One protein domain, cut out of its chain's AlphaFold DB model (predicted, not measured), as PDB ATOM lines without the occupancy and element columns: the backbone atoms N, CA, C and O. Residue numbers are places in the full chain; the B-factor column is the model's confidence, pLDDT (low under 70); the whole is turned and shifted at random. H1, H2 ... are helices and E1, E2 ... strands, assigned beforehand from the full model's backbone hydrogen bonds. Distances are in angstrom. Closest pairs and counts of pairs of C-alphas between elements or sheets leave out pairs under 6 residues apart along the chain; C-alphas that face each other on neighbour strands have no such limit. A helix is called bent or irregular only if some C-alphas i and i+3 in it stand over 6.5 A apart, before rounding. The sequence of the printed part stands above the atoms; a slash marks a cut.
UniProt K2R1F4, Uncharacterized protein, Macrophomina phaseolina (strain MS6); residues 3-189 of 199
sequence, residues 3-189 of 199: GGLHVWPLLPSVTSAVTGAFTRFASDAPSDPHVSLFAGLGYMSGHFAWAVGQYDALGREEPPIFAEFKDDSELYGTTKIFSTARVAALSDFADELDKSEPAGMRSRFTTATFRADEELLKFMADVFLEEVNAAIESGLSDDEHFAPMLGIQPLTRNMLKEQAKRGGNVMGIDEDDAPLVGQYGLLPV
ATOM      1  N   GLY A   3      10.109 -15.373  48.078       97.50
ATOM      2  CA  GLY A   3      10.376 -13.970  48.325       97.50
ATOM      3  C   GLY A   3      11.591 -13.743  49.192       97.50
ATOM      4  O   GLY A   3      12.311 -14.687  49.520       97.50
ATOM      5  N   GLY A   4      11.802 -12.484  49.551       96.44
ATOM      6  CA  GLY A   4      12.919 -12.024  50.365       96.44
ATOM      7  C   GLY A   4      13.288 -10.579  50.052       96.44
ATOM      8  O   GLY A   4      12.654  -9.909  49.233       96.44
ATOM      9  N   LEU A   5      14.327 -10.110  50.731       95.69
ATOM     10  CA  LEU A   5      14.923  -8.800  50.533       95.69
ATOM     11  C   LEU A   5      15.994  -8.863  49.453       95.69
ATOM     12  O   LEU A   5      16.833  -9.763  49.434       95.69
ATOM     13  N   HIS A   6      16.005  -7.841  48.612       96.12
ATOM     14  CA  HIS A   6      17.067  -7.542  47.671       96.12
ATOM     15  C   HIS A   6      17.671  -6.194  48.046       96.12
ATOM     16  O   HIS A   6      16.944  -5.202  48.109       96.12
ATOM     17  N   VAL A   7      18.975  -6.155  48.325       95.56
ATOM     18  CA  VAL A   7      19.622  -4.953  48.861       95.56
ATOM     19  C   VAL A   7      20.690  -4.443  47.909       95.56
ATOM     20  O   VAL A   7      21.582  -5.198  47.534       95.56
ATOM     21  N   TRP A   8      20.633  -3.161  47.558       96.12
ATOM     22  CA  TRP A   8      21.610  -2.466  46.716       96.12
ATOM     23  C   TRP A   8      22.259  -1.310  47.480       96.12
ATOM     24  O   TRP A   8      21.613  -0.706  48.341       96.12
ATOM     25  N   PRO A   9      23.516  -0.955  47.156       95.69
ATOM     26  CA  PRO A   9      24.116   0.253  47.703       95.69
ATOM     27  C   PRO A   9      23.398   1.495  47.162       95.69
ATOM     28  O   PRO A   9      22.792   1.462  46.089       95.69
ATOM     29  N   LEU A  10      23.494   2.611  47.882       96.56
ATOM     30  CA  LEU A  10      23.011   3.886  47.366       96.56
ATOM     31  C   LEU A  10      23.879   4.361  46.186       96.56
ATOM     32  O   LEU A  10      25.047   4.699  46.362       96.56
ATOM     33  N   LEU A  11      23.275   4.439  45.000       96.31
ATOM     34  CA  LEU A  11      23.801   5.118  43.814       96.31
ATOM     35  C   LEU A  11      22.650   5.854  43.108       96.31
ATOM     36  O   LEU A  11      21.520   5.365  43.150       96.31
ATOM     37  N   PRO A  12      22.905   6.959  42.383       96.12
ATOM     38  CA  PRO A  12      21.859   7.647  41.618       96.12
ATOM     39  C   PRO A  12      21.138   6.741  40.602       96.12
ATOM     40  O   PRO A  12      19.919   6.823  40.436       96.12
ATOM     41  N   SER A  13      21.882   5.835  39.956       96.50
ATOM     42  CA  SER A  13      21.339   4.817  39.046       96.50
ATOM     43  C   SER A  13      20.430   3.825  39.770       96.50
ATOM     44  O   SER A  13      19.344   3.536  39.283       96.50
ATOM     45  N   VAL A  14      20.824   3.367  40.964       97.00
ATOM     46  CA  VAL A  14      20.015   2.471  41.805       97.00
ATOM     47  C   VAL A  14      18.721   3.161  42.228       97.00
ATOM     48  O   VAL A  14      17.654   2.577  42.066       97.00
ATOM     49  N   THR A  15      18.783   4.406  42.714       97.44
ATOM     50  CA  THR A  15      17.581   5.167  43.092       97.44
ATOM     51  C   THR A  15      16.629   5.313  41.906       97.44
ATOM     52  O   THR A  15      15.431   5.072  42.049       97.44
ATOM     53  N   SER A  16      17.151   5.626  40.717       96.75
ATOM     54  CA  SER A  16      16.336   5.735  39.500       96.75
ATOM     55  C   SER A  16      15.723   4.391  39.090       96.75
ATOM     56  O   SER A  16      14.531   4.322  38.801       96.75
ATOM     57  N   ALA A  17      16.505   3.310  39.122       96.69
ATOM     58  CA  ALA A  17      16.036   1.972  38.775       96.69
ATOM     59  C   ALA A  17      14.954   1.473  39.747       96.69
ATOM     60  O   ALA A  17      13.899   1.021  39.309       96.69
ATOM     61  N   VAL A  18      15.172   1.609  41.063       97.31
ATOM     62  CA  VAL A  18      14.214   1.175  42.093       97.31
ATOM     63  C   VAL A  18      12.914   1.973  42.016       97.31
ATOM     64  O   VAL A  18      11.845   1.370  41.995       97.31
ATOM     65  N   THR A  19      12.977   3.306  41.947       97.50
ATOM     66  CA  THR A  19      11.766   4.153  41.902       97.50
ATOM     67  C   THR A  19      10.974   3.962  40.606       97.50
ATOM     68  O   THR A  19       9.745   3.846  40.650       97.50
ATOM     69  N   GLY A  20      11.652   3.826  39.464       97.06
ATOM     70  CA  GLY A  20      11.002   3.525  38.189       97.06
ATOM     71  C   GLY A  20      10.350   2.141  38.168       97.06
ATOM     72  O   GLY A  20       9.174   2.015  37.829       97.06
ATOM     73  N   ALA A  21      11.074   1.100  38.589       97.00
ATOM     74  CA  ALA A  21      10.527  -0.256  38.655       97.00
ATOM     75  C   ALA A  21       9.356  -0.348  39.649       97.00
ATOM     76  O   ALA A  21       8.361  -1.024  39.392       97.00
ATOM     77  N   PHE A  22       9.431   0.377  40.769       97.81
ATOM     78  CA  PHE A  22       8.370   0.427  41.772       97.81
ATOM     79  C   PHE A  22       7.083   1.077  41.243       97.81
ATOM     80  O   PHE A  22       5.992   0.550  41.463       97.81
ATOM     81  N   THR A  23       7.178   2.202  40.528       97.25
ATOM     82  CA  THR A  23       5.994   2.882  39.965       97.25
ATOM     83  C   THR A  23       5.337   2.075  38.844       97.25
ATOM     84  O   THR A  23       4.104   2.010  38.772       97.25
ATOM     85  N   ARG A  24       6.140   1.386  38.022       97.19
ATOM     86  CA  ARG A  24       5.642   0.414  37.037       97.19
ATOM     87  C   ARG A  24       4.958  -0.767  37.714       97.19
ATOM     88  O   ARG A  24       3.797  -1.030  37.415       97.19
ATOM     89  N   PHE A  25       5.587  -1.372  38.726       97.31
ATOM     90  CA  PHE A  25       4.955  -2.418  39.536       97.31
ATOM     91  C   PHE A  25       3.609  -1.962  40.115       97.31
ATOM     92  O   PHE A  25       2.623  -2.687  40.019       97.31
ATOM     93  N   ALA A  26       3.531  -0.756  40.688       96.12
ATOM     94  CA  ALA A  26       2.293  -0.241  41.274       96.12
ATOM     95  C   ALA A  26       1.143  -0.162  40.249       96.12
ATOM     96  O   ALA A  26      -0.020  -0.385  40.600       96.12
ATOM     97  N   SER A  27       1.479   0.126  38.989       96.06
ATOM     98  CA  SER A  27       0.542   0.172  37.862       96.06
ATOM     99  C   SER A  27       0.164  -1.225  37.360       96.06
ATOM    100  O   SER A  27      -1.014  -1.483  37.105       96.06
ATOM    101  N   ASP A  28       1.144  -2.126  37.269       96.69
ATOM    102  CA  ASP A  28       1.021  -3.436  36.618       96.69
ATOM    103  C   ASP A  28       0.594  -4.566  37.562       96.69
ATOM    104  O   ASP A  28       0.133  -5.610  37.095       96.69
ATOM    105  N   ALA A  29       0.666  -4.366  38.879       94.19
ATOM    106  CA  ALA A  29       0.262  -5.334  39.902       94.19
ATOM    107  C   ALA A  29      -1.122  -5.985  39.690       94.19
ATOM    108  O   ALA A  29      -1.263  -7.165  40.010       94.19
ATOM    109  N   PRO A  30      -2.154  -5.324  39.115       95.25
ATOM    110  CA  PRO A  30      -3.410  -6.001  38.786       95.25
ATOM    111  C   PRO A  30      -3.269  -7.187  37.817       95.25
ATOM    112  O   PRO A  30      -4.154  -8.042  37.792       95.25
ATOM    113  N   SER A  31      -2.190  -7.248  37.026       96.81
ATOM    114  CA  SER A  31      -1.889  -8.375  36.132       96.81
ATOM    115  C   SER A  31      -1.418  -9.629  36.875       96.81
ATOM    116  O   SER A  31      -1.564 -10.733  36.349       96.81
ATOM    117  N   ASP A  32      -0.920  -9.480  38.107       96.62
ATOM    118  CA  ASP A  32      -0.488 -10.581  38.961       96.62
ATOM    119  C   ASP A  32      -0.927 -10.348  40.424       96.62
ATOM    120  O   ASP A  32      -0.209  -9.754  41.227       96.62
ATOM    121  N   PRO A  33      -2.123 -10.816  40.821       94.25
ATOM    122  CA  PRO A  33      -2.685 -10.524  42.141       94.25
ATOM    123  C   PRO A  33      -2.042 -11.328  43.285       94.25
ATOM    124  O   PRO A  33      -2.494 -11.221  44.425       94.25
ATOM    125  N   HIS A  34      -1.047 -12.171  42.998       96.12
ATOM    126  CA  HIS A  34      -0.412 -13.047  43.984       96.12
ATOM    127  C   HIS A  34       0.926 -12.523  44.502       96.12
ATOM    128  O   HIS A  34       1.532 -13.170  45.361       96.12
ATOM    129  N   VAL A  35       1.383 -11.380  43.991       96.62
ATOM    130  CA  VAL A  35       2.652 -10.775  44.385       96.62
ATOM    131  C   VAL A  35       2.465  -9.564  45.294       96.62
ATOM    132  O   VAL A  35       1.439  -8.884  45.258       96.62
ATOM    133  N   SER A  36       3.480  -9.275  46.101       95.69
ATOM    134  CA  SER A  36       3.590  -8.031  46.860       95.69
ATOM    135  C   SER A  36       5.007  -7.469  46.790       95.69
ATOM    136  O   SER A  36       5.982  -8.200  46.596       95.69
ATOM    137  N   LEU A  37       5.096  -6.149  46.937       97.06
ATOM    138  CA  LEU A  37       6.335  -5.389  46.875       97.06
ATOM    139  C   LEU A  37       6.343  -4.343  47.987       97.06
ATOM    140  O   LEU A  37       5.328  -3.690  48.234       97.06
ATOM    141  N   PHE A  38       7.497  -4.127  48.597       96.56
ATOM    142  CA  PHE A  38       7.818  -2.868  49.261       96.56
ATOM    143  C   PHE A  38       9.256  -2.482  48.929       96.56
ATOM    144  O   PHE A  38      10.070  -3.343  48.590       96.56
ATOM    145  N   ALA A  39       9.579  -1.201  49.037       97.19
ATOM    146  CA  ALA A  39      10.953  -0.731  48.944       97.19
ATOM    147  C   ALA A  39      11.239   0.265  50.066       97.19
ATOM    148  O   ALA A  39      10.329   0.924  50.563       97.19
ATOM    149  N   GLY A  40      12.496   0.378  50.471       95.62
ATOM    150  CA  GLY A  40      12.917   1.373  51.441       95.62
ATOM    151  C   GLY A  40      14.360   1.796  51.240       95.62
ATOM    152  O   GLY A  40      15.214   0.965  50.936       95.62
ATOM    153  N   LEU A  41      14.614   3.089  51.416       97.25
ATOM    154  CA  LEU A  41      15.948   3.661  51.525       97.25
ATOM    155  C   LEU A  41      16.231   3.898  53.006       97.25
ATOM    156  O   LEU A  41      15.521   4.663  53.655       97.25
ATOM    157  N   GLY A  42      17.238   3.219  53.546       94.12
ATOM    158  CA  GLY A  42      17.601   3.309  54.959       94.12
ATOM    159  C   GLY A  42      19.046   3.736  55.160       94.12
ATOM    160  O   GLY A  42      19.880   3.540  54.273       94.12
ATOM    161  N   TYR A  43      19.329   4.287  56.340       92.62
ATOM    162  CA  TYR A  43      20.681   4.487  56.856       92.62
ATOM    163  C   TYR A  43      20.892   3.597  58.075       92.62
ATOM    164  O   TYR A  43      20.067   3.589  58.985       92.62
ATOM    165  N   MET A  44      22.000   2.863  58.104       85.94
ATOM    166  CA  MET A  44      22.406   2.088  59.274       85.94
ATOM    167  C   MET A  44      23.921   1.893  59.260       85.94
ATOM    168  O   MET A  44      24.508   1.618  58.211       85.94
ATOM    169  N   SER A  45      24.559   2.040  60.423       84.56
ATOM    170  CA  SER A  45      25.998   1.791  60.610       84.56
ATOM    171  C   SER A  45      26.901   2.500  59.584       84.56
ATOM    172  O   SER A  45      27.848   1.907  59.074       84.56
ATOM    173  N   GLY A  46      26.603   3.762  59.253       87.94
ATOM    174  CA  GLY A  46      27.424   4.563  58.332       87.94
ATOM    175  C   GLY A  46      27.121   4.372  56.845       87.94
ATOM    176  O   GLY A  46      27.803   4.962  56.007       87.94
ATOM    177  N   HIS A  47      26.117   3.567  56.494       91.38
ATOM    178  CA  HIS A  47      25.820   3.231  55.105       91.38
ATOM    179  C   HIS A  47      24.355   3.468  54.754       91.38
ATOM    180  O   HIS A  47      23.456   3.105  55.508       91.38
ATOM    181  N   PHE A  48      24.130   4.022  53.561       96.12
ATOM    182  CA  PHE A  48      22.818   4.064  52.930       96.12
ATOM    183  C   PHE A  48      22.633   2.882  51.979       96.12
ATOM    184  O   PHE A  48      23.537   2.552  51.203       96.12
ATOM    185  N   ALA A  49      21.444   2.287  51.991       96.81
ATOM    186  CA  ALA A  49      21.097   1.202  51.082       96.81
ATOM    187  C   ALA A  49      19.609   1.209  50.723       96.81
ATOM    188  O   ALA A  49      18.755   1.547  51.545       96.81
ATOM    189  N   TRP A  50      19.317   0.774  49.499       97.19
ATOM    190  CA  TRP A  50      17.966   0.414  49.086       97.19
ATOM    191  C   TRP A  50      17.715  -1.053  49.413       97.19
ATOM    192  O   TRP A  50      18.477  -1.913  48.980       97.19
ATOM    193  N   ALA A  51      16.626  -1.343  50.117       96.19
ATOM    194  CA  ALA A  51      16.112  -2.688  50.333       96.19
ATOM    195  C   ALA A  51      14.740  -2.822  49.667       96.19
ATOM    196  O   ALA A  51      13.842  -2.023  49.916       96.19
ATOM    197  N   VAL A  52      14.570  -3.836  48.820       97.38
ATOM    198  CA  VAL A  52      13.312  -4.128  48.125       97.38
ATOM    199  C   VAL A  52      12.841  -5.519  48.525       97.38
ATOM    200  O   VAL A  52      13.515  -6.508  48.237       97.38
ATOM    201  N   GLY A  53      11.695  -5.597  49.196       97.00
ATOM    202  CA  GLY A  53      11.050  -6.853  49.558       97.00
ATOM    203  C   GLY A  53      10.104  -7.308  48.458       97.00
ATOM    204  O   GLY A  53       9.130  -6.618  48.164       97.00
ATOM    205  N   GLN A  54      10.386  -8.464  47.864       97.69
ATOM    206  CA  GLN A  54       9.568  -9.085  46.820       97.69
ATOM    207  C   GLN A  54       8.976 -10.380  47.354       97.69
ATOM    208  O   GLN A  54       9.704 -11.182  47.939       97.69
ATOM    209  N   TYR A  55       7.681 -10.610  47.139       97.62
ATOM    210  CA  TYR A  55       7.029 -11.840  47.582       97.62
ATOM    211  C   TYR A  55       5.994 -12.334  46.579       97.62
ATOM    212  O   TYR A  55       5.279 -11.548  45.966       97.62
ATOM    213  N   ASP A  56       5.886 -13.654  46.461       97.94
ATOM    214  CA  ASP A  56       4.927 -14.373  45.631       97.94
ATOM    215  C   ASP A  56       4.246 -15.474  46.458       97.94
ATOM    216  O   ASP A  56       4.871 -16.454  46.893       97.94
ATOM    217  N   ALA A  57       2.937 -15.327  46.659       97.31
ATOM    218  CA  ALA A  57       2.132 -16.244  47.459       97.31
ATOM    219  C   ALA A  57       2.020 -17.656  46.852       97.31
ATOM    220  O   ALA A  57       1.846 -18.621  47.599       97.31
ATOM    221  N   LEU A  58       2.157 -17.797  45.530       97.38
ATOM    222  CA  LEU A  58       2.136 -19.083  44.825       97.38
ATOM    223  C   LEU A  58       3.483 -19.813  44.879       97.38
ATOM    224  O   LEU A  58       3.544 -20.992  44.536       97.38
ATOM    225  N   GLY A  59       4.556 -19.150  45.322       97.12
ATOM    226  CA  GLY A  59       5.882 -19.765  45.387       97.12
ATOM    227  C   GLY A  59       6.598 -19.850  44.044       97.12
ATOM    228  O   GLY A  59       7.528 -20.641  43.918       97.12
ATOM    229  N   ARG A  60       6.174 -19.060  43.050       97.50
ATOM    230  CA  ARG A  60       6.897 -18.940  41.781       97.50
ATOM    231  C   ARG A  60       8.197 -18.186  42.039       97.50
ATOM    232  O   ARG A  60       8.171 -17.107  42.619       97.50
ATOM    233  N   GLU A  61       9.315 -18.761  41.624       96.62
ATOM    234  CA  GLU A  61      10.609 -18.094  41.727       96.62
ATOM    235  C   GLU A  61      10.733 -17.027  40.638       96.62
ATOM    236  O   GLU A  61      10.425 -17.297  39.476       96.62
ATOM    237  N   GLU A  62      11.167 -15.825  41.026       93.56
ATOM    238  CA  GLU A  62      11.376 -14.675  40.134       93.56
ATOM    239  C   GLU A  62      10.223 -14.432  39.135       93.56
ATOM    240  O   GLU A  62      10.446 -14.441  37.915       93.56
ATOM    241  N   PRO A  63       8.977 -14.222  39.607       96.00
ATOM    242  CA  PRO A  63       7.854 -13.979  38.714       96.00
ATOM    243  C   PRO A  63       8.148 -12.776  37.793       96.00
ATOM    244  O   PRO A  63       8.768 -11.803  38.234       96.00
ATOM    245  N   PRO A  64       7.699 -12.799  36.519       95.75
ATOM    246  CA  PRO A  64       8.096 -11.806  35.513       95.75
ATOM    247  C   PRO A  64       7.829 -10.348  35.891       95.75
ATOM    248  O   PRO A  64       8.537  -9.462  35.424       95.75
ATOM    249  N   ILE A  65       6.847 -10.093  36.758       96.44
ATOM    250  CA  ILE A  65       6.527  -8.751  37.254       96.44
ATOM    251  C   ILE A  65       7.669  -8.109  38.063       96.44
ATOM    252  O   ILE A  65       7.715  -6.892  38.202       96.44
ATOM    253  N   PHE A  66       8.629  -8.903  38.553       96.56
ATOM    254  CA  PHE A  66       9.837  -8.407  39.214       96.56
ATOM    255  C   PHE A  66      11.067  -8.345  38.297       96.56
ATOM    256  O   PHE A  66      12.176  -8.123  38.781       96.56
ATOM    257  N   ALA A  67      10.915  -8.546  36.981       93.88
ATOM    258  CA  ALA A  67      12.048  -8.607  36.053       93.88
ATOM    259  C   ALA A  67      12.943  -7.358  36.094       93.88
ATOM    260  O   ALA A  67      14.150  -7.467  35.898       93.88
ATOM    261  N   GLU A  68      12.370  -6.199  36.410       92.25
ATOM    262  CA  GLU A  68      13.097  -4.934  36.509       92.25
ATOM    263  C   GLU A  68      13.960  -4.793  37.770       92.25
ATOM    264  O   GLU A  68      14.827  -3.930  37.818       92.25
ATOM    265  N   PHE A  69      13.772  -5.661  38.768       93.06
ATOM    266  CA  PHE A  69      14.565  -5.693  40.002       93.06
ATOM    267  C   PHE A  69      15.690  -6.744  39.971       93.06
ATOM    268  O   PHE A  69      16.258  -7.128  41.007       93.06
ATOM    269  N   LYS A  70      16.001  -7.285  38.790       85.00
ATOM    270  CA  LYS A  70      17.099  -8.241  38.613       85.00
ATOM    271  C   LYS A  70      18.452  -7.530  38.678       85.00
ATOM    272  O   LYS A  70      18.536  -6.312  38.579       85.00
ATOM    273  N   ASP A  71      19.512  -8.306  38.909       78.69
ATOM    274  CA  ASP A  71      20.880  -7.780  38.872       78.69
ATOM    275  C   ASP A  71      21.265  -7.476  37.426       78.69
ATOM    276  O   ASP A  71      21.858  -8.298  36.734       78.69
ATOM    277  N   ASP A  72      20.877  -6.291  36.977       82.25
ATOM    278  CA  ASP A  72      21.267  -5.728  35.698       82.25
ATOM    279  C   ASP A  72      22.317  -4.644  35.955       82.25
ATOM    280  O   ASP A  72      22.011  -3.537  36.401       82.25
ATOM    281  N   SER A  73      23.583  -4.980  35.706       77.56
ATOM    282  CA  SER A  73      24.697  -4.054  35.907       77.56
ATOM    283  C   SER A  73      24.649  -2.841  34.977       77.56
ATOM    284  O   SER A  73      25.248  -1.823  35.316       77.56
ATOM    285  N   GLU A  74      23.971  -2.929  33.828       82.69
ATOM    286  CA  GLU A  74      23.801  -1.789  32.921       82.69
ATOM    287  C   GLU A  74      22.768  -0.807  33.480       82.69
ATOM    288  O   GLU A  74      23.006   0.400  33.482       82.69
ATOM    289  N   LEU A  75      21.658  -1.322  34.019       85.06
ATOM    290  CA  LEU A  75      20.599  -0.504  34.611       85.06
ATOM    291  C   LEU A  75      20.993   0.071  35.981       85.06
ATOM    292  O   LEU A  75      20.832   1.265  36.236       85.06
ATOM    293  N   TYR A  76      21.509  -0.773  36.875       89.19
ATOM    294  CA  TYR A  76      21.809  -0.392  38.257       89.19
ATOM    295  C   TYR A  76      23.202   0.223  38.416       89.19
ATOM    296  O   TYR A  76      23.449   0.935  39.391       89.19
ATOM    297  N   GLY A  77      24.133  -0.040  37.494       88.81
ATOM    298  CA  GLY A  77      25.542   0.354  37.633       88.81
ATOM    299  C   GLY A  77      26.295  -0.400  38.739       88.81
ATOM    300  O   GLY A  77      27.447  -0.086  39.027       88.81
ATOM    301  N   THR A  78      25.648  -1.376  39.385       90.88
ATOM    302  CA  THR A  78      26.175  -2.182  40.495       90.88
ATOM    303  C   THR A  78      25.377  -3.479  40.632       90.88
ATOM    304  O   THR A  78      24.259  -3.586  40.131       90.88
ATOM    305  N   THR A  79      25.922  -4.454  41.355       91.00
ATOM    306  CA  THR A  79      25.182  -5.636  41.823       91.00
ATOM    307  C   THR A  79      24.521  -5.372  43.178       91.00
ATOM    308  O   THR A  79      24.896  -4.425  43.884       91.00
ATOM    309  N   LYS A  80      23.574  -6.234  43.575       93.50
ATOM    310  CA  LYS A  80      23.101  -6.313  44.966       93.50
ATOM    311  C   LYS A  80      24.276  -6.523  45.927       93.50
ATOM    312  O   LYS A  80      25.231  -7.233  45.611       93.50
ATOM    313  N   ILE A  81      24.167  -5.946  47.121       93.81
ATOM    314  CA  ILE A  81      25.003  -6.265  48.284       93.81
ATOM    315  C   ILE A  81      24.684  -7.689  48.746       93.81
ATOM    316  O   ILE A  81      25.584  -8.495  48.959       93.81
ATOM    317  N   PHE A  82      23.392  -8.000  48.884       93.94
ATOM    318  CA  PHE A  82      22.910  -9.338  49.208       93.94
ATOM    319  C   PHE A  82      21.446  -9.528  48.789       93.94
ATOM    320  O   PHE A  82      20.726  -8.576  48.480       93.94
ATOM    321  N   SER A  83      21.015 -10.789  48.793       95.38
ATOM    322  CA  SER A  83      19.631 -11.204  48.584       95.38
ATOM    323  C   SER A  83      19.284 -12.329  49.555       95.38
ATOM    324  O   SER A  83      20.085 -13.249  49.733       95.38
ATOM    325  N   THR A  84      18.098 -12.279  50.158       96.62
ATOM    326  CA  THR A  84      17.549 -13.374  50.981       96.62
ATOM    327  C   THR A  84      16.468 -14.174  50.250       96.62
ATOM    328  O   THR A  84      15.851 -15.062  50.850       96.62
ATOM    329  N   ALA A  85      16.253 -13.881  48.959       96.38
ATOM    330  CA  ALA A  85      15.209 -14.479  48.142       96.38
ATOM    331  C   ALA A  85      15.286 -16.011  48.123       96.38
ATOM    332  O   ALA A  85      16.301 -16.592  47.733       96.38
ATOM    333  N   ARG A  86      14.211 -16.672  48.556       97.81
ATOM    334  CA  ARG A  86      14.113 -18.136  48.633       97.81
ATOM    335  C   ARG A  86      12.660 -18.591  48.619       97.81
ATOM    336  O   ARG A  86      11.746 -17.792  48.803       97.81
ATOM    337  N   VAL A  87      12.437 -19.891  48.456       98.31
ATOM    338  CA  VAL A  87      11.147 -20.512  48.775       98.31
ATOM    339  C   VAL A  87      11.146 -20.891  50.255       98.31
ATOM    340  O   VAL A  87      11.995 -21.665  50.691       98.31
ATOM    341  N   ALA A  88      10.207 -20.348  51.031       97.56
ATOM    342  CA  ALA A  88      10.085 -20.620  52.465       97.56
ATOM    343  C   ALA A  88       8.632 -20.494  52.966       97.56
ATOM    344  O   ALA A  88       7.708 -20.154  52.204       97.56
ATOM    345  N   ALA A  89       8.411 -20.802  54.247       97.19
ATOM    346  CA  ALA A  89       7.133 -20.547  54.897       97.19
ATOM    347  C   ALA A  89       6.947 -19.041  55.142       97.19
ATOM    348  O   ALA A  89       7.910 -18.290  55.267       97.19
ATOM    349  N   LEU A  90       5.692 -18.590  55.246       95.25
ATOM    350  CA  LEU A  90       5.390 -17.194  55.584       95.25
ATOM    351  C   LEU A  90       6.011 -16.784  56.930       95.25
ATOM    352  O   LEU A  90       6.495 -15.665  57.054       95.25
ATOM    353  N   SER A  91       6.030 -17.695  57.907       96.38
ATOM    354  CA  SER A  91       6.660 -17.463  59.210       96.38
ATOM    355  C   SER A  91       8.146 -17.141  59.086       96.38
ATOM    356  O   SER A  91       8.617 -16.244  59.766       96.38
ATOM    357  N   ASP A  92       8.864 -17.793  58.168       96.12
ATOM    358  CA  ASP A  92      10.299 -17.555  57.993       96.12
ATOM    359  C   ASP A  92      10.579 -16.131  57.492       96.12
ATOM    360  O   ASP A  92      11.592 -15.535  57.850       96.12
ATOM    361  N   PHE A  93       9.686 -15.579  56.661       94.75
ATOM    362  CA  PHE A  93       9.779 -14.194  56.195       94.75
ATOM    363  C   PHE A  93       9.304 -13.191  57.245       94.75
ATOM    364  O   PHE A  93       9.881 -12.113  57.351       94.75
ATOM    365  N   ALA A  94       8.286 -13.538  58.036       92.62
ATOM    366  CA  ALA A  94       7.849 -12.711  59.157       92.62
ATOM    367  C   ALA A  94       8.966 -12.569  60.205       92.62
ATOM    368  O   ALA A  94       9.299 -11.450  60.581       92.62
ATOM    369  N   ASP A  95       9.608 -13.679  60.583       93.25
ATOM    370  CA  ASP A  95      10.747 -13.698  61.510       93.25
ATOM    371  C   ASP A  95      11.972 -12.960  60.943       93.25
ATOM    372  O   ASP A  95      12.807 -12.451  61.689       93.25
ATOM    373  N   GLU A  96      12.131 -12.924  59.617       90.81
ATOM    374  CA  GLU A  96      13.185 -12.148  58.961       90.81
ATOM    375  C   GLU A  96      12.927 -10.642  59.055       90.81
ATOM    376  O   GLU A  96      13.842  -9.898  59.400       90.81
ATOM    377  N   LEU A  97      11.693 -10.202  58.792       87.19
ATOM    378  CA  LEU A  97      11.312  -8.793  58.896       87.19
ATOM    379  C   LEU A  97      11.318  -8.305  60.353       87.19
ATOM    380  O   LEU A  97      11.776  -7.195  60.608       87.19
ATOM    381  N   ASP A  98      10.901  -9.134  61.313       86.81
ATOM    382  CA  ASP A  98      10.905  -8.799  62.747       86.81
ATOM    383  C   ASP A  98      12.310  -8.434  63.263       86.81
ATOM    384  O   ASP A  98      12.477  -7.505  64.048       86.81
ATOM    385  N   LYS A  99      13.359  -9.076  62.730       85.06
ATOM    386  CA  LYS A  99      14.756  -8.765  63.090       85.06
ATOM    387  C   LYS A  99      15.189  -7.346  62.722       85.06
ATOM    388  O   LYS A  99      16.183  -6.881  63.275       85.06
ATOM    389  N   SER A 100      14.492  -6.684  61.796       75.44
ATOM    390  CA  SER A 100      14.767  -5.284  61.448       75.44
ATOM    391  C   SER A 100      14.192  -4.283  62.458       75.44
ATOM    392  O   SER A 100      14.640  -3.143  62.490       75.44
ATOM    393  N   GLU A 101      13.277  -4.717  63.331       76.19
ATOM    394  CA  GLU A 101      12.621  -3.896  64.359       76.19
ATOM    395  C   GLU A 101      12.757  -4.573  65.737       76.19
ATOM    396  O   GLU A 101      11.780  -5.082  66.297       76.19
ATOM    397  N   PRO A 102      13.975  -4.632  66.307       74.62
ATOM    398  CA  PRO A 102      14.217  -5.376  67.535       74.62
ATOM    399  C   PRO A 102      13.391  -4.839  68.710       74.62
ATOM    400  O   PRO A 102      13.191  -3.634  68.890       74.62
ATOM    401  N   ALA A 103      12.946  -5.761  69.566       76.81
ATOM    402  CA  ALA A 103      12.158  -5.426  70.743       76.81
ATOM    403  C   ALA A 103      12.873  -4.404  71.645       76.81
ATOM    404  O   ALA A 103      14.061  -4.527  71.939       76.81
ATOM    405  N   GLY A 104      12.115  -3.423  72.142       77.25
ATOM    406  CA  GLY A 104      12.623  -2.364  73.021       77.25
ATOM    407  C   GLY A 104      12.955  -1.053  72.305       77.25
ATOM    408  O   GLY A 104      13.110  -0.036  72.981       77.25
ATOM    409  N   MET A 105      12.974  -1.041  70.970       75.12
ATOM    410  CA  MET A 105      13.101   0.185  70.185       75.12
ATOM    411  C   MET A 105      11.817   1.020  70.224       75.12
ATOM    412  O   MET A 105      10.698   0.500  70.255       75.12
ATOM    413  N   ARG A 106      11.980   2.345  70.231       75.31
ATOM    414  CA  ARG A 106      10.877   3.292  70.040       75.31
ATOM    415  C   ARG A 106      10.998   3.920  68.670       75.31
ATOM    416  O   ARG A 106      11.931   4.671  68.415       75.31
ATOM    417  N   SER A 107       9.993   3.664  67.856       78.38
ATOM    418  CA  SER A 107       9.935   4.080  66.467       78.38
ATOM    419  C   SER A 107       8.821   5.105  66.275       78.38
ATOM    420  O   SER A 107       7.686   4.895  66.713       78.38
ATOM    421  N   ARG A 108       9.131   6.233  65.634       82.31
ATOM    422  CA  ARG A 108       8.130   7.182  65.141       82.31
ATOM    423  C   ARG A 108       7.879   6.895  63.671       82.31
ATOM    424  O   ARG A 108       8.796   7.001  62.866       82.31
ATOM    425  N   PHE A 109       6.619   6.628  63.345       81.12
ATOM    426  CA  PHE A 109       6.152   6.484  61.974       81.12
ATOM    427  C   PHE A 109       5.352   7.718  61.569       81.12
ATOM    428  O   PHE A 109       4.419   8.117  62.268       81.12
ATOM    429  N   THR A 110       5.715   8.318  60.440       85.62
ATOM    430  CA  THR A 110       4.910   9.358  59.784       85.62
ATOM    431  C   THR A 110       4.562   8.874  58.392       85.62
ATOM    432  O   THR A 110       5.464   8.441  57.681       85.62
ATOM    433  N   THR A 111       3.286   8.916  58.015       86.94
ATOM    434  CA  THR A 111       2.820   8.392  56.731       86.94
ATOM    435  C   THR A 111       2.188   9.465  55.860       86.94
ATOM    436  O   THR A 111       1.525  10.376  56.356       86.94
ATOM    437  N   ALA A 112       2.358   9.313  54.551       89.44
ATOM    438  CA  ALA A 112       1.652  10.084  53.537       89.44
ATOM    439  C   ALA A 112       1.285   9.166  52.367       89.44
ATOM    440  O   ALA A 112       2.049   8.267  52.019       89.44
ATOM    441  N   THR A 113       0.125   9.397  51.755       91.25
ATOM    442  CA  THR A 113      -0.315   8.656  50.568       91.25
ATOM    443  C   THR A 113      -0.490   9.622  49.409       91.25
ATOM    444  O   THR A 113      -1.186  10.627  49.541       91.25
ATOM    445  N   PHE A 114       0.124   9.312  48.274       93.44
ATOM    446  CA  PHE A 114       0.087  10.134  47.063       93.44
ATOM    447  C   PHE A 114       0.017   9.251  45.817       93.44
ATOM    448  O   PHE A 114       0.160   8.030  45.893       93.44
ATOM    449  N   ARG A 115      -0.238   9.855  44.656       94.81
ATOM    450  CA  ARG A 115      -0.248   9.138  43.376       94.81
ATOM    451  C   ARG A 115       1.158   8.655  43.032       94.81
ATOM    452  O   ARG A 115       2.106   9.408  43.213       94.81
ATOM    453  N   ALA A 116       1.288   7.430  42.527       95.00
ATOM    454  CA  ALA A 116       2.590   6.907  42.124       95.00
ATOM    455  C   ALA A 116       3.200   7.782  41.021       95.00
ATOM    456  O   ALA A 116       2.642   7.884  39.929       95.00
ATOM    457  N   ASP A 117       4.331   8.406  41.331       97.00
ATOM    458  CA  ASP A 117       5.063   9.300  40.443       97.00
ATOM    459  C   ASP A 117       6.564   9.124  40.695       97.00
ATOM    460  O   ASP A 117       7.029   9.215  41.831       97.00
ATOM    461  N   GLU A 118       7.312   8.786  39.645       96.69
ATOM    462  CA  GLU A 118       8.728   8.421  39.758       96.69
ATOM    463  C   GLU A 118       9.583   9.607  40.221       96.69
ATOM    464  O   GLU A 118      10.455   9.448  41.075       96.69
ATOM    465  N   GLU A 119       9.304  10.803  39.703       97.81
ATOM    466  CA  GLU A 119      10.061  12.013  40.025       97.81
ATOM    467  C   GLU A 119       9.806  12.464  41.464       97.81
ATOM    468  O   GLU A 119      10.745  12.832  42.169       97.81
ATOM    469  N   LEU A 120       8.564  12.348  41.945       96.88
ATOM    470  CA  LEU A 120       8.247  12.573  43.350       96.88
ATOM    471  C   LEU A 120       9.004  11.596  44.260       96.88
ATOM    472  O   LEU A 120       9.558  12.020  45.270       96.88
ATOM    473  N   LEU A 121       9.080  10.308  43.911       97.38
ATOM    474  CA  LEU A 121       9.820   9.332  44.719       97.38
ATOM    475  C   LEU A 121      11.330   9.605  44.748       97.38
ATOM    476  O   LEU A 121      11.949   9.448  45.802       97.38
ATOM    477  N   LYS A 122      11.920  10.037  43.627       97.94
ATOM    478  CA  LYS A 122      13.323  10.483  43.585       97.94
ATOM    479  C   LYS A 122      13.536  11.716  44.457       97.94
ATOM    480  O   LYS A 122      14.433  11.710  45.291       97.94
ATOM    481  N   PHE A 123      12.659  12.713  44.340       97.38
ATOM    482  CA  PHE A 123      12.704  13.911  45.175       97.38
ATOM    483  C   PHE A 123      12.618  13.572  46.671       97.38
ATOM    484  O   PHE A 123      13.378  14.103  47.475       97.38
ATOM    485  N   MET A 124      11.739  12.646  47.059       96.25
ATOM    486  CA  MET A 124      11.642  12.192  48.449       96.25
ATOM    487  C   MET A 124      12.911  11.481  48.928       96.25
ATOM    488  O   MET A 124      13.285  11.646  50.087       96.25
ATOM    489  N   ALA A 125      13.573  10.708  48.062       97.44
ATOM    490  CA  ALA A 125      14.862  10.103  48.382       97.44
ATOM    491  C   ALA A 125      15.945  11.173  48.591       97.44
ATOM    492  O   ALA A 125      16.688  11.080  49.564       97.44
ATOM    493  N   ASP A 126      15.991  12.209  47.749       98.00
ATOM    494  CA  ASP A 126      16.935  13.323  47.897       98.00
ATOM    495  C   ASP A 126      16.714  14.077  49.217       98.00
ATOM    496  O   ASP A 126      17.663  14.267  49.980       98.00
ATOM    497  N   VAL A 127      15.459  14.417  49.541       96.62
ATOM    498  CA  VAL A 127      15.098  15.052  50.824       96.62
ATOM    499  C   VAL A 127      15.477  14.157  52.005       96.62
ATOM    500  O   VAL A 127      16.047  14.628  52.982       96.62
ATOM    501  N   PHE A 128      15.204  12.852  51.929       95.94
ATOM    502  CA  PHE A 128      15.598  11.919  52.985       95.94
ATOM    503  C   PHE A 128      17.115  11.919  53.210       95.94
ATOM    504  O   PHE A 128      17.566  11.962  54.353       95.94
ATOM    505  N   LEU A 129      17.909  11.896  52.136       97.00
ATOM    506  CA  LEU A 129      19.366  11.941  52.237       97.00
ATOM    507  C   LEU A 129      19.857  13.261  52.838       97.00
ATOM    508  O   LEU A 129      20.763  13.235  53.670       97.00
ATOM    509  N   GLU A 130      19.276  14.394  52.443       97.25
ATOM    510  CA  GLU A 130      19.601  15.709  53.008       97.25
ATOM    511  C   GLU A 130      19.368  15.735  54.526       97.25
ATOM    512  O   GLU A 130      20.289  16.033  55.288       97.25
ATOM    513  N   GLU A 131      18.178  15.329  54.971       94.94
ATOM    514  CA  GLU A 131      17.795  15.353  56.387       94.94
ATOM    515  C   GLU A 131      18.623  14.377  57.233       94.94
ATOM    516  O   GLU A 131      19.051  14.708  58.342       94.94
ATOM    517  N   VAL A 132      18.897  13.172  56.720       94.19
ATOM    518  CA  VAL A 132      19.727  12.196  57.440       94.19
ATOM    519  C   VAL A 132      21.175  12.671  57.536       94.19
ATOM    520  O   VAL A 132      21.780  12.533  58.600       94.19
ATOM    521  N   ASN A 133      21.733  13.272  56.482       95.00
ATOM    522  CA  ASN A 133      23.083  13.836  56.542       95.00
ATOM    523  C   ASN A 133      23.163  15.020  57.514       95.00
ATOM    524  O   ASN A 133      24.090  15.069  58.318       95.00
ATOM    525  N   ALA A 134      22.169  15.913  57.529       94.75
ATOM    526  CA  ALA A 134      22.103  16.994  58.515       94.75
ATOM    527  C   ALA A 134      22.041  16.453  59.957       94.75
ATOM    528  O   ALA A 134      22.708  16.963  60.860       94.75
ATOM    529  N   ALA A 135      21.283  15.376  60.179       92.19
ATOM    530  CA  ALA A 135      21.204  14.706  61.472       92.19
ATOM    531  C   ALA A 135      22.546  14.060  61.880       92.19
ATOM    532  O   ALA A 135      22.977  14.196  63.030       92.19
ATOM    533  N   ILE A 136      23.248  13.427  60.937       92.31
ATOM    534  CA  ILE A 136      24.605  12.890  61.122       92.31
ATOM    535  C   ILE A 136      25.583  14.006  61.506       92.31
ATOM    536  O   ILE A 136      26.288  13.881  62.506       92.31
ATOM    537  N   GLU A 137      25.578  15.121  60.773       91.81
ATOM    538  CA  GLU A 137      26.417  16.295  61.051       91.81
ATOM    539  C   GLU A 137      26.115  16.922  62.421       91.81
ATOM    540  O   GLU A 137      27.012  17.471  63.064       91.81
ATOM    541  N   SER A 138      24.875  16.795  62.905       90.44
ATOM    542  CA  SER A 138      24.472  17.238  64.245       90.44
ATOM    543  C   SER A 138      24.932  16.318  65.387       90.44
ATOM    544  O   SER A 138      24.723  16.651  66.555       90.44
ATOM    545  N   GLY A 139      25.585  15.192  65.070       87.88
ATOM    546  CA  GLY A 139      26.188  14.275  66.041       87.88
ATOM    547  C   GLY A 139      25.462  12.940  66.218       87.88
ATOM    548  O   GLY A 139      25.843  12.169  67.096       87.88
ATOM    549  N   LEU A 140      24.446  12.626  65.403       86.62
ATOM    550  CA  LEU A 140      23.754  11.328  65.478       86.62
ATOM    551  C   LEU A 140      24.527  10.173  64.820       86.62
ATOM    552  O   LEU A 140      24.054   9.041  64.843       86.62
ATOM    553  N   SER A 141      25.718  10.417  64.260       80.38
ATOM    554  CA  SER A 141      26.571   9.354  63.704       80.38
ATOM    555  C   SER A 141      26.995   8.306  64.729       80.38
ATOM    556  O   SER A 141      27.208   7.154  64.358       80.38
ATOM    557  N   ASP A 142      27.146   8.720  65.988       81.81
ATOM    558  CA  ASP A 142      27.692   7.891  67.065       81.81
ATOM    559  C   ASP A 142      26.598   7.101  67.801       81.81
ATOM    560  O   ASP A 142      26.901   6.261  68.650       81.81
ATOM    561  N   ASP A 143      25.325   7.363  67.492       84.88
ATOM    562  CA  ASP A 143      24.209   6.614  68.051       84.88
ATOM    563  C   ASP A 143      23.951   5.354  67.221       84.88
ATOM    564  O   ASP A 143      23.402   5.403  66.119       84.88
ATOM    565  N   GLU A 144      24.311   4.197  67.777       81.94
ATOM    566  CA  GLU A 144      24.084   2.886  67.156       81.94
ATOM    567  C   GLU A 144      22.593   2.581  66.911       81.94
ATOM    568  O   GLU A 144      22.267   1.696  66.119       81.94
ATOM    569  N   HIS A 145      21.684   3.320  67.555       81.88
ATOM    570  CA  HIS A 145      20.241   3.188  67.375       81.88
ATOM    571  C   HIS A 145      19.684   4.121  66.296       81.88
ATOM    572  O   HIS A 145      18.494   4.026  65.984       81.88
ATOM    573  N   PHE A 146      20.498   5.019  65.724       86.56
ATOM    574  CA  PHE A 146      20.077   5.915  64.650       86.56
ATOM    575  C   PHE A 146      19.944   5.158  63.320       86.56
ATOM    576  O   PHE A 146      20.892   5.026  62.545       86.56
ATOM    577  N   ALA A 147      18.732   4.663  63.060       87.38
ATOM    578  CA  ALA A 147      18.376   3.900  61.866       87.38
ATOM    579  C   ALA A 147      17.144   4.494  61.150       87.38
ATOM    580  O   ALA A 147      16.052   3.920  61.208       87.38
ATOM    581  N   PRO A 148      17.258   5.681  60.522       91.44
ATOM    582  CA  PRO A 148      16.153   6.276  59.790       91.44
ATOM    583  C   PRO A 148      15.868   5.505  58.495       91.44
ATOM    584  O   PRO A 148      16.783   4.990  57.842       91.44
ATOM    585  N   MET A 149      14.602   5.477  58.079       91.88
ATOM    586  CA  MET A 149      14.198   4.853  56.815       91.88
ATOM    587  C   MET A 149      13.063   5.615  56.129       91.88
ATOM    588  O   MET A 149      12.076   5.992  56.762       91.88
ATOM    589  N   LEU A 150      13.183   5.773  54.812       95.56
ATOM    590  CA  LEU A 150      12.109   6.135  53.893       95.56
ATOM    591  C   LEU A 150      11.554   4.853  53.264       95.56
ATOM    592  O   LEU A 150      12.170   4.296  52.360       95.56
ATOM    593  N   GLY A 151      10.403   4.383  53.736       94.62
ATOM    594  CA  GLY A 151       9.707   3.221  53.186       94.62
ATOM    595  C   GLY A 151       8.580   3.610  52.233       94.62
ATOM    596  O   GLY A 151       7.875   4.592  52.467       94.62
ATOM    597  N   ILE A 152       8.390   2.825  51.175       96.31
ATOM    598  CA  ILE A 152       7.325   2.982  50.182       96.31
ATOM    599  C   ILE A 152       6.637   1.642  49.901       96.31
ATOM    600  O   ILE A 152       7.276   0.600  49.723       96.31
ATOM    601  N   GLN A 153       5.308   1.671  49.854       95.31
ATOM    602  CA  GLN A 153       4.452   0.517  49.576       95.31
ATOM    603  C   GLN A 153       3.384   0.883  48.541       95.31
ATOM    604  O   GLN A 153       2.741   1.929  48.670       95.31
ATOM    605  N   PRO A 154       3.184   0.061  47.498       95.50
ATOM    606  CA  PRO A 154       2.194   0.341  46.480       95.50
ATOM    607  C   PRO A 154       0.797   0.028  47.022       95.50
ATOM    608  O   PRO A 154       0.550  -1.028  47.604       95.50
ATOM    609  N   LEU A 155      -0.137   0.941  46.784       93.81
ATOM    610  CA  LEU A 155      -1.562   0.734  46.982       93.81
ATOM    611  C   LEU A 155      -2.204   0.639  45.596       93.81
ATOM    612  O   LEU A 155      -2.471   1.633  44.915       93.81
ATOM    613  N   THR A 156      -2.356  -0.602  45.146       94.50
ATOM    614  CA  THR A 156      -2.646  -0.935  43.750       94.50
ATOM    615  C   THR A 156      -4.149  -0.954  43.473       94.50
ATOM    616  O   THR A 156      -4.976  -1.116  44.378       94.50
ATOM    617  N   ARG A 157      -4.532  -0.852  42.192       95.12
ATOM    618  CA  ARG A 157      -5.948  -0.855  41.776       95.12
ATOM    619  C   ARG A 157      -6.703  -2.090  42.281       95.12
ATOM    620  O   ARG A 157      -7.812  -1.971  42.793       95.12
ATOM    621  N   ASN A 158      -6.103  -3.278  42.179       93.31
ATOM    622  CA  ASN A 158      -6.717  -4.517  42.662       93.31
ATOM    623  C   ASN A 158      -6.888  -4.532  44.190       93.31
ATOM    624  O   ASN A 158      -7.909  -5.027  44.661       93.31
ATOM    625  N   MET A 159      -5.961  -3.951  44.964       92.44
ATOM    626  CA  MET A 159      -6.125  -3.830  46.418       92.44
ATOM    627  C   MET A 159      -7.331  -2.954  46.773       92.44
ATOM    628  O   MET A 159      -8.175  -3.370  47.567       92.44
ATOM    629  N   LEU A 160      -7.450  -1.776  46.151       93.62
ATOM    630  CA  LEU A 160      -8.560  -0.846  46.393       93.62
ATOM    631  C   LEU A 160      -9.909  -1.444  45.972       93.62
ATOM    632  O   LEU A 160     -10.890  -1.360  46.715       93.62
ATOM    633  N   LYS A 161      -9.939  -2.160  44.844       94.19
ATOM    634  CA  LYS A 161     -11.123  -2.895  44.387       94.19
ATOM    635  C   LYS A 161     -11.592  -3.954  45.387       94.19
ATOM    636  O   LYS A 161     -12.793  -4.099  45.617       94.19
ATOM    637  N   GLU A 162     -10.673  -4.709  45.992       92.31
ATOM    638  CA  GLU A 162     -11.029  -5.694  47.023       92.31
ATOM    639  C   GLU A 162     -11.465  -5.031  48.340       92.31
ATOM    640  O   GLU A 162     -12.384  -5.528  48.998       92.31
ATOM    641  N   GLN A 163     -10.872  -3.889  48.711       91.69
ATOM    642  CA  GLN A 163     -11.297  -3.105  49.879       91.69
ATOM    643  C   GLN A 163     -12.727  -2.568  49.722       91.69
ATOM    644  O   GLN A 163     -13.519  -2.645  50.665       91.69
ATOM    645  N   ALA A 164     -13.100  -2.100  48.525       93.00
ATOM    646  CA  ALA A 164     -14.444  -1.594  48.239       93.00
ATOM    647  C   ALA A 164     -15.541  -2.642  48.513       93.00
ATOM    648  O   ALA A 164     -16.599  -2.315  49.053       93.00
ATOM    649  N   LYS A 165     -15.264  -3.930  48.260       94.06
ATOM    650  CA  LYS A 165     -16.200  -5.034  48.558       94.06
ATOM    651  C   LYS A 165     -16.479  -5.218  50.053       94.06
ATOM    652  O   LYS A 165     -17.439  -5.896  50.411       94.06
ATOM    653  N   ARG A 166     -15.636  -4.658  50.926       92.44
ATOM    654  CA  ARG A 166     -15.718  -4.776  52.391       92.44
ATOM    655  C   ARG A 166     -16.116  -3.464  53.076       92.44
ATOM    656  O   ARG A 166     -15.897  -3.322  54.273       92.44
ATOM    657  N   GLY A 167     -16.718  -2.535  52.331       91.44
ATOM    658  CA  GLY A 167     -17.176  -1.242  52.848       91.44
ATOM    659  C   GLY A 167     -16.230  -0.071  52.575       91.44
ATOM    660  O   GLY A 167     -16.523   1.036  53.011       91.44
ATOM    661  N   GLY A 168     -15.136  -0.294  51.835       90.69
ATOM    662  CA  GLY A 168     -14.166   0.749  51.496       90.69
ATOM    663  C   GLY A 168     -13.271   1.154  52.672       90.69
ATOM    664  O   GLY A 168     -13.284   0.533  53.736       90.69
ATOM    665  N   ASN A 169     -12.457   2.189  52.464       88.75
ATOM    666  CA  ASN A 169     -11.617   2.788  53.502       88.75
ATOM    667  C   ASN A 169     -12.205   4.125  53.984       88.75
ATOM    668  O   ASN A 169     -12.959   4.785  53.274       88.75
ATOM    669  N   VAL A 170     -11.825   4.539  55.198       89.25
ATOM    670  CA  VAL A 170     -12.326   5.764  55.856       89.25
ATOM    671  C   VAL A 170     -11.986   7.052  55.098       89.25
ATOM    672  O   VAL A 170     -12.670   8.057  55.264       89.25
ATOM    673  N   MET A 171     -10.945   7.021  54.264       87.81
ATOM    674  CA  MET A 171     -10.502   8.169  53.475       87.81
ATOM    675  C   MET A 171     -11.320   8.343  52.190       87.81
ATOM    676  O   MET A 171     -11.164   9.354  51.515       87.81
ATOM    677  N   GLY A 172     -12.189   7.382  51.853       90.62
ATOM    678  CA  GLY A 172     -12.996   7.414  50.635       90.62
ATOM    679  C   GLY A 172     -12.209   7.139  49.354       90.62
ATOM    680  O   GLY A 172     -12.717   7.437  48.283       90.62
ATOM    681  N   ILE A 173     -10.998   6.585  49.463       91.88
ATOM    682  CA  ILE A 173     -10.145   6.255  48.314       91.88
ATOM    683  C   ILE A 173     -10.742   5.054  47.565       91.88
ATOM    684  O   ILE A 173     -11.114   4.064  48.207       91.88
ATOM    685  N   ASP A 174     -10.773   5.092  46.236       93.62
ATOM    686  CA  ASP A 174     -11.289   4.002  45.404       93.62
ATOM    687  C   ASP A 174     -10.330   3.571  44.276       93.62
ATOM    688  O   ASP A 174      -9.166   3.965  44.219       93.62
ATOM    689  N   GLU A 175     -10.776   2.654  43.412       93.25
ATOM    690  CA  GLU A 175      -9.926   2.076  42.367       93.25
ATOM    691  C   GLU A 175      -9.497   3.073  41.273       93.25
ATOM    692  O   GLU A 175      -8.517   2.803  40.570       93.25
ATOM    693  N   ASP A 176     -10.180   4.210  41.132       94.00
ATOM    694  CA  ASP A 176      -9.854   5.254  40.157       94.00
ATOM    695  C   ASP A 176      -8.755   6.205  40.648       94.00
ATOM    696  O   ASP A 176      -8.041   6.801  39.832       94.00
ATOM    697  N   ASP A 177      -8.516   6.251  41.960       93.31
ATOM    698  CA  ASP A 177      -7.383   6.969  42.546       93.31
ATOM    699  C   ASP A 177      -6.037   6.267  42.279       93.31
ATOM    700  O   ASP A 177      -4.980   6.904  42.295       93.31
ATOM    701  N   ALA A 178      -6.062   4.961  41.990       91.62
ATOM    702  CA  ALA A 178      -4.871   4.144  41.765       91.62
ATOM    703  C   ALA A 178      -4.074   4.517  40.489       91.62
ATOM    704  O   ALA A 178      -4.647   4.987  39.497       91.62
ATOM    705  N   PRO A 179      -2.765   4.187  40.444       94.56
ATOM    706  CA  PRO A 179      -1.958   3.632  41.537       94.56
ATOM    707  C   PRO A 179      -1.537   4.700  42.552       94.56
ATOM    708  O   PRO A 179      -1.135   5.807  42.189       94.56
ATOM    709  N   LEU A 180      -1.595   4.340  43.834       94.38
ATOM    710  CA  LEU A 180      -1.126   5.171  44.939       94.38
ATOM    711  C   LEU A 180       0.119   4.546  45.578       94.38
ATOM    712  O   LEU A 180       0.374   3.348  45.447       94.38
ATOM    713  N   VAL A 181       0.878   5.359  46.302       90.62
ATOM    714  CA  VAL A 181       2.025   4.940  47.106       90.62
ATOM    715  C   VAL A 181       1.803   5.426  48.524       90.62
ATOM    716  O   VAL A 181       1.598   6.617  48.747       90.62
ATOM    717  N   GLY A 182       1.825   4.495  49.473       83.00
ATOM    718  CA  GLY A 182       1.947   4.810  50.886       83.00
ATOM    719  C   GLY A 182       3.421   4.944  51.236       83.00
ATOM    720  O   GLY A 182       4.173   3.975  51.123       83.00
ATOM    721  N   GLN A 183       3.831   6.132  51.658       84.75
ATOM    722  CA  GLN A 183       5.137   6.370  52.251       84.75
ATOM    723  C   GLN A 183       5.048   6.290  53.775       84.75
ATOM    724  O   GLN A 183       4.051   6.699  54.370       84.75
ATOM    725  N   TYR A 184       6.108   5.784  54.400       71.44
ATOM    726  CA  TYR A 184       6.335   5.860  55.836       71.44
ATOM    727  C   TYR A 184       7.778   6.275  56.124       71.44
ATOM    728  O   TYR A 184       8.727   5.699  55.598       71.44
ATOM    729  N   GLY A 185       7.940   7.294  56.961       61.91
ATOM    730  CA  GLY A 185       9.219   7.697  57.529       61.91
ATOM    731  C   GLY A 185       9.366   7.079  58.910       61.91
ATOM    732  O   GLY A 185       8.490   7.285  59.753       61.91
ATOM    733  N   LEU A 186      10.448   6.338  59.119       58.41
ATOM    734  CA  LEU A 186      10.840   5.786  60.407       58.41
ATOM    735  C   LEU A 186      11.960   6.634  61.000       58.41
ATOM    736  O   LEU A 186      12.991   6.822  60.358       58.41
ATOM    737  N   LEU A 187      11.764   7.121  62.225       55.03
ATOM    738  CA  LEU A 187      12.818   7.734  63.029       55.03
ATOM    739  C   LEU A 187      12.841   7.087  64.420       55.03
ATOM    740  O   LEU A 187      11.784   7.021  65.061       55.03
ATOM    741  N   PRO A 188      14.003   6.635  64.918       52.75
ATOM    742  CA  PRO A 188      14.134   6.225  66.307       52.75
ATOM    743  C   PRO A 188      13.895   7.437  67.214       52.75
ATOM    744  O   PRO A 188      14.371   8.543  66.953       52.75
ATOM    745  N   VAL A 189      13.112   7.249  68.275       47.50
ATOM    746  CA  VAL A 189      12.813   8.307  69.245       47.50
ATOM    747  C   VAL A 189      13.970   8.399  70.235       47.50
ATOM    748  O   VAL A 189      13.906   7.841  71.330       47.50
TER     749      VAL A 189
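Overview. This is residues 3 to 189 of the 199 residues of an uncharacterized protein of Macrophomina phaseolina (strain MS6) (UniProt K2R1F4). One twisted sheet of six strands has two long helices, H1 and H5, over one face; the small helices H2 and H3 pack on H1, H6 packs on the last residues of H1, and H4, which touches no helix, is at the edge strand E1. The printed part has 187 residues, with six named helices and six named strands in the order E1 H1 E2 E3 H2 H3 H4 E4 H5 E5 H6 E6. The antiparallel sheet runs E1, E3, E2, E5, E6, E4, and the class is mixed, helices and strands. The whole is compact, with a radius of gyration of the C-alphas of 16.8 A and spans of 49 by 38 by 34 A.

Along the chain. Find C-alpha 3 at (10.376, -13.970, 48.325), where E1, residues 3 to 9, begins. H1, residues 12 to 31, runs 29.2 A and is irregular, with C-alphas 27 and 30 7.4 A apart. E2, residues 35 to 44, runs 27.9 A and bends by 53 degrees at residue 41; E3, residues 47 to 56, runs 28.9 A. Next come H2, residues 64 to 69, irregular with C-alphas 65 and 68 7.6 A apart, H3, residues 73 to 76, and H4, residues 90 to 98. E4 is residues 107 to 115, 25.7 A. H5, residues 118 to 137, starts at C-alpha 118 (8.728, 8.421, 39.758) and runs 28.8 A. E5 is residues 149 to 155, H6 residues 157 to 164, and E6, residues 180 to 188, ends at C-alpha 188 (14.134, 6.225, 66.307).

Arrangement. In the hairpin E2 and E3, look for N 40 and O 51, 2.8 A apart; across E1 and E3, N 6 and O 52 are 2.8 A apart. Within hydrogen-bond range are also N 41 and O 150 across E2 and E5, 2.9 A apart, N 151 and O 184 across E5 and E6, 2.8 A apart, and N 183 and O 112 across E6 and E4, 2.8 A apart. H1 and H5 lie on the same face, making two layers, helices on a sheet, at heights over the sheet of 8.3 A and 9.3 A. Each lies over E2 and E5 and runs along the strands. E1, H1, E2 and E4, H5, E5 are split strand-helix-strand units, parallel strands with another between them, both with right-handed crossovers. H1, the hub, touches H5 with residues 15 to 23 alone, at a steep tilt of 45 degrees; the closest C-alphas, of Gly 20 and Glu 118, are 5.6 A apart. H1 touches H2 at a shallow tilt of 14 degrees, opposite ways, closest at the C-alphas of Ala 21 and Glu 68, 5.8 A. It touches H3 with residues 13 to 17 alone, closest at the C-alphas of Val 14 and Tyr 76, 4.9 A, and H6 with residues 27 to 30 alone, closest at those of Pro 30 and Asn 158, 5.3 A. H4 only grazes the sheet, with residues 90 to 97. Every O i to N i+4 pair is within hydrogen-bond range in H4, H5 and H6, against 14 of 16 in H1 and 0 of 2 in H2, where 2 of 3 O i to N i+3 pairs are; H3 is too short for an i+4 pair.

Size, cuts and confidence. The C-alphas of Gly 139 and Lys 165, the two farthest apart, are 49.8 A apart. The printed part has no cut; the links H3 to H4, H5 to E5 and H6 to E6 are long. The mean pLDDT of the printed part is 91.4, and residues 185 to 189 are under 70.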